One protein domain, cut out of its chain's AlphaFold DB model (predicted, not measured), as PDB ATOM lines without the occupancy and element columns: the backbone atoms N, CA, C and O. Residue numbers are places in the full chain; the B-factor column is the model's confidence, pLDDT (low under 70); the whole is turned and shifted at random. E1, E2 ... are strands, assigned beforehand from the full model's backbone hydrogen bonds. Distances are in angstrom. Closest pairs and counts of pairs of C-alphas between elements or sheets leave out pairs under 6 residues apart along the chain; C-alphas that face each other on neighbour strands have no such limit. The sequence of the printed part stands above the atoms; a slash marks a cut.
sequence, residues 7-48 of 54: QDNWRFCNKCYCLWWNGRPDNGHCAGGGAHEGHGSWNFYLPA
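This is residues 7 to 48 of the 54 residues of an uncharacterized protein of Nonomuraea montanisoli (UniProt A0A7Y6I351). This is a small domain with little regular structure: a short, three-stranded antiparallel sheet at one end, and a long loop, residues 22 to 43, that swings out from E2 and folds back to E3. The 42 printed residues hold three named strands, E1, E2, E3 along the chain, in sheet order E2, E1, E3, with no named helix; the class is all strand, with 13 residues in named elements. It is compact, radius of gyration of the C-alphas 9.7 A, spanning 27 by 20 by 15 A.

Find C-alpha 7 at (11.793, 22.905, 93.841); from there E1, residues 7 to 12, runs 14.4 A. E2 is residues 19 to 21, and E3, residues 44 to 47, ends at C-alpha 47, (16.263, 21.239, 98.041).

Look at E1, the inner strand, whose pairing is staggered. Its residues 10 to 12 pair with E2, an antiparallel hairpin, with N 11 and O 20 2.9 A apart. Its residues 7 to 10 pair with antiparallel E3, with N 7 and O 46 2.8 A apart.

The farthest C-alphas, of Gly 34 and Ala 48, are 28.0 A apart. The link E2 to E3 is long; the printed part has no cut, and no printed residue is under 70 in pLDDT.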
ATOM      1  N   GLN A   7      12.560  22.990  95.072       91.88
ATOM      2  CA  GLN A   7      11.793  22.905  93.841       91.88
ATOM      3  C   GLN A   7      11.138  21.528  93.757       91.88
ATOM      4  O   GLN A   7      11.805  20.498  93.857       91.88
ATOM      5  N   ASP A   8       9.824  21.513  93.580       93.88
ATOM      6  CA  ASP A   8       9.058  20.307  93.309       93.88
ATOM      7  C   ASP A   8       8.918  20.075  91.795       93.88
ATOM      8  O   ASP A   8       9.493  20.777  90.958       93.88
ATOM      9  N   ASN A   9       8.126  19.071  91.439       95.88
ATOM     10  CA  ASN A   9       7.789  18.695  90.074       95.88
ATOM     11  C   ASN A   9       8.952  18.090  89.277       95.88
ATOM     12  O   ASN A   9       8.929  18.056  88.045       95.88
ATOM     13  N   TRP A  10       9.939  17.539  89.977       97.44
ATOM     14  CA  TRP A  10      10.984  16.725  89.374       97.44
ATOM     15  C   TRP A  10      10.504  15.292  89.185       97.44
ATOM     16  O   TRP A  10       9.901  14.699  90.080       97.44
ATOM     17  N   ARG A  11      10.766  14.734  88.005       97.88
ATOM     18  CA  ARG A  11      10.324  13.396  87.601       97.88
ATOM     19  C   ARG A  11      11.509  12.575  87.129       97.88
ATOM     20  O   ARG A  11      12.431  13.110  86.525       97.88
ATOM     21  N   PHE A  12      11.479  11.281  87.407       98.12
ATOM     22  CA  PHE A  12      12.453  10.309  86.942       98.12
ATOM     23  C   PHE A  12      12.038   9.749  85.587       98.12
ATOM     24  O   PHE A  12      10.915   9.268  85.428       98.12
ATOM     25  N   CYS A  13      12.936   9.837  84.604       98.19
ATOM     26  CA  CYS A  13      12.689   9.353  83.252       98.19
ATOM     27  C   CYS A  13      13.222   7.934  83.078       98.19
ATOM     28  O   CYS A  13      14.433   7.725  83.128       98.19
ATOM     29  N   ASN A  14      12.344   6.985  82.755       96.69
ATOM     30  CA  ASN A  14      12.721   5.578  82.569       96.69
ATOM     31  C   ASN A  14      13.624   5.351  81.343       96.69
ATOM     32  O   ASN A  14      14.325   4.348  81.270       96.69
ATOM     33  N   LYS A  15      13.621   6.285  80.383       96.88
ATOM     34  CA  LYS A  15      14.410   6.188  79.144       96.88
ATOM     35  C   LYS A  15      15.849   6.656  79.305       96.88
ATOM     36  O   LYS A  15      16.755   6.052  78.747       96.88
ATOM     37  N   CYS A  16      16.052   7.773  80.006       97.44
ATOM     38  CA  CYS A  16      17.376   8.383  80.148       97.44
ATOM     39  C   CYS A  16      17.970   8.254  81.551       97.44
ATOM     40  O   CYS A  16      19.098   8.683  81.755       97.44
ATOM     41  N   TYR A  17      17.225   7.691  82.505       97.19
ATOM     42  CA  TYR A  17      17.636   7.507  83.899       97.19
ATOM     43  C   TYR A  17      18.034   8.808  84.623       97.19
ATOM     44  O   TYR A  17      18.701   8.774  85.654       97.19
ATOM     45  N   CYS A  18      17.600   9.963  84.111       97.12
ATOM     46  CA  CYS A  18      17.817  11.270  84.729       97.12
ATOM     47  C   CYS A  18      16.526  11.817  85.336       97.12
ATOM     48  O   CYS A  18      15.418  11.485  84.895       97.12
ATOM     49  N   LEU A  19      16.690  12.726  86.299       97.56
ATOM     50  CA  LEU A  19      15.615  13.617  86.705       97.56
ATOM     51  C   LEU A  19      15.448  14.729  85.664       97.56
ATOM     52  O   LEU A  19      16.434  15.317  85.222       97.56
ATOM     53  N   TRP A  20      14.207  15.040  85.303       97.31
ATOM     54  CA  TRP A  20      13.873  16.256  84.566       97.31
ATOM     55  C   TRP A  20      12.829  17.054  85.338       97.31
ATOM     56  O   TRP A  20      12.023  16.498  86.092       97.31
ATOM     57  N   TRP A  21      12.851  18.370  85.158       96.19
ATOM     58  CA  TRP A  21      11.865  19.241  85.769       96.19
ATOM     59  C   TRP A  21      10.638  19.347  84.864       96.19
ATOM     60  O   TRP A  21      10.705  19.922  83.780       96.19
ATOM     61  N   ASN A  22       9.500  18.820  85.322       95.62
ATOM     62  CA  ASN A  22       8.242  18.777  84.569       95.62
ATOM     63  C   ASN A  22       7.417  20.077  84.707       95.62
ATOM     64  O   ASN A  22       6.186  20.063  84.662       95.62
ATOM     65  N   GLY A  23       8.087  21.198  84.990       92.94
ATOM     66  CA  GLY A  23       7.461  22.500  85.238       92.94
ATOM     67  C   GLY A  23       7.416  23.432  84.028       92.94
ATOM     68  O   GLY A  23       6.819  24.502  84.121       92.94
ATOM     69  N   ARG A  24       8.024  23.047  82.897       90.88
ATOM     70  CA  ARG A  24       7.943  23.800  81.636       90.88
ATOM     71  C   ARG A  24       7.025  23.097  80.635       90.88
ATOM     72  O   ARG A  24       7.031  21.871  80.597       90.88
ATOM     73  N   PRO A  25       6.296  23.835  79.776       91.44
ATOM     74  CA  PRO A  25       5.428  23.231  78.762       91.44
ATOM     75  C   PRO A  25       6.155  22.311  77.770       91.44
ATOM     76  O   PRO A  25       5.559  21.372  77.255       91.44
ATOM     77  N   ASP A  26       7.429  22.587  77.491       92.50
ATOM     78  CA  ASP A  26       8.255  21.858  76.528       92.50
ATOM     79  C   ASP A  26       9.016  20.676  77.144       92.50
ATOM     80  O   ASP A  26       9.537  19.848  76.402       92.50
ATOM     81  N   ASN A  27       9.073  20.577  78.478       92.88
ATOM     82  CA  ASN A  27       9.729  19.510  79.247       92.88
ATOM     83  C   ASN A  27      11.206  19.216  78.916       92.88
ATOM     84  O   ASN A  27      11.783  18.303  79.501       92.88
ATOM     85  N   GLY A  28      11.842  20.005  78.049       92.25
ATOM     86  CA  GLY A  28      13.215  19.791  77.611       92.25
ATOM     87  C   GLY A  28      13.412  18.528  76.763       92.25
ATOM     88  O   GLY A  28      12.474  17.832  76.372       92.25
ATOM     89  N   HIS A  29      14.677  18.251  76.442       94.88
ATOM     90  CA  HIS A  29      15.065  17.119  75.603       94.88
ATOM     91  C   HIS A  29      15.483  15.908  76.440       94.88
ATOM     92  O   HIS A  29      16.367  16.004  77.294       94.88
ATOM     93  N   CYS A  30      14.919  14.738  76.131       97.38
ATOM     94  CA  CYS A  30      15.337  13.491  76.755       97.38
ATOM     95  C   CYS A  30      16.654  12.993  76.144       97.38
ATOM     96  O   CYS A  30      16.719  12.749  74.944       97.38
ATOM     97  N   ALA A  31      17.673  12.731  76.970       97.31
ATOM     98  CA  ALA A  31      18.942  12.157  76.501       97.31
ATOM     99  C   ALA A  31      18.799  10.731  75.923       97.31
ATOM    100  O   ALA A  31      19.654  10.277  75.171       97.31
ATOM    101  N   GLY A  32      17.695  10.041  76.232       96.56
ATOM    102  CA  GLY A  32      17.295   8.780  75.595       96.56
ATOM    103  C   GLY A  32      16.534   8.972  74.275       96.56
ATOM    104  O   GLY A  32      15.985   8.009  73.745       96.56
ATOM    105  N   GLY A  33      16.451  10.206  73.767       95.62
ATOM    106  CA  GLY A  33      15.736  10.599  72.553       95.62
ATOM    107  C   GLY A  33      14.245  10.877  72.769       95.62
ATOM    108  O   GLY A  33      13.576  10.229  73.574       95.62
ATOM    109  N   GLY A  34      13.686  11.825  72.012       94.94
ATOM    110  CA  GLY A  34      12.262  12.185  72.060       94.94
ATOM    111  C   GLY A  34      11.822  12.823  73.386       94.94
ATOM    112  O   GLY A  34      12.600  13.515  74.040       94.94
ATOM    113  N   ALA A  35      10.561  12.599  73.769       95.88
ATOM    114  CA  ALA A  35      10.001  13.103  75.025       95.88
ATOM    115  C   ALA A  35      10.422  12.252  76.238       95.88
ATOM    116  O   ALA A  35      10.692  11.049  76.110       95.88
ATOM    117  N   HIS A  36      10.447  12.890  77.412       97.75
ATOM    118  CA  HIS A  36      10.631  12.225  78.699       97.75
ATOM    119  C   HIS A  36       9.467  11.271  79.013       97.75
ATOM    120  O   HIS A  36       8.314  11.557  78.696       97.75
ATOM    121  N   GLU A  37       9.772  10.149  79.669       96.62
ATOM    122  CA  GLU A  37       8.793   9.136  80.067       96.62
ATOM    123  C   GLU A  37       8.827   8.929  81.585       96.62
ATOM    124  O   GLU A  37       9.752   8.317  82.115       96.62
ATOM    125  N   GLY A  38       7.813   9.447  82.280       94.69
ATOM    126  CA  GLY A  38       7.715   9.423  83.747       94.69
ATOM    127  C   GLY A  38       6.776   8.390  84.322       94.69
ATOM    128  O   GLY A  38       6.267   8.610  85.421       94.69
ATOM    129  N   HIS A  39       6.444   7.335  83.580       95.00
ATOM    130  CA  HIS A  39       5.465   6.369  84.061       95.00
ATOM    131  C   HIS A  39       5.966   5.734  85.368       95.00
ATOM    132  O   HIS A  39       7.060   5.175  85.409       95.00
ATOM    133  N   GLY A  40       5.178   5.852  86.442       93.88
ATOM    134  CA  GLY A  40       5.554   5.367  87.776       93.88
ATOM    135  C   GLY A  40       6.540   6.260  88.543       93.88
ATOM    136  O   GLY A  40       6.963   5.893  89.636       93.88
ATOM    137  N   SER A  41       6.898   7.434  88.014       97.06
ATOM    138  CA  SER A  41       7.758   8.381  88.722       97.06
ATOM    139  C   SER A  41       7.048   9.005  89.920       97.06
ATOM    140  O   SER A  41       5.922   9.496  89.825       97.06
ATOM    141  N   TRP A  42       7.787   9.130  91.017       97.75
ATOM    142  CA  TRP A  42       7.427  10.000  92.132       97.75
ATOM    143  C   TRP A  42       7.539  11.476  91.732       97.75
ATOM    144  O   TRP A  42       8.140  11.814  90.707       97.75
ATOM    145  N   ASN A  43       6.959  12.360  92.546       97.25
ATOM    146  CA  ASN A  43       7.338  13.769  92.544       97.25
ATOM    147  C   ASN A  43       8.551  13.941  93.458       97.25
ATOM    148  O   ASN A  43       8.414  13.804  94.674       97.25
ATOM    149  N   PHE A  44       9.719  14.221  92.895       97.06
ATOM    150  CA  PHE A  44      10.897  14.529  93.691       97.06
ATOM    151  C   PHE A  44      10.886  16.005  94.075       97.06
ATOM    152  O   PHE A  44      10.592  16.886  93.265       97.06
ATOM    153  N   TYR A  45      11.229  16.258  95.331       95.31
ATOM    154  CA  TYR A  45      11.372  17.596  95.870       95.31
ATOM    155  C   TYR A  45      12.859  17.855  96.097       95.31
ATOM    156  O   TYR A  45      13.452  17.312  97.030       95.31
ATOM    157  N   LEU A  46      13.476  18.652  95.225       93.44
ATOM    158  CA  LEU A  46      14.907  18.931  95.289       93.44
ATOM    159  C   LEU A  46      15.157  20.172  96.146       93.44
ATOM    160  O   LEU A  46      14.658  21.243  95.794       93.44
ATOM    161  N   PRO A  47      15.890  20.067  97.267       90.38
ATOM    162  CA  PRO A  47      16.263  21.239  98.041       90.38
ATOM    163  C   PRO A  47      17.180  22.140  97.207       90.38
ATOM    164  O   PRO A  47      18.117  21.669  96.567       90.38
ATOM    165  N   ALA A  48      16.907  23.439  97.227       84.88
ATOM    166  CA  ALA A  48      17.784  24.455  96.671       84.88
ATOM    167  C   ALA A  48      18.669  24.996  97.794       84.88
ATOM    168  O   ALA A  48      18.176  25.303  98.882       84.88
TER     169      ALA A  48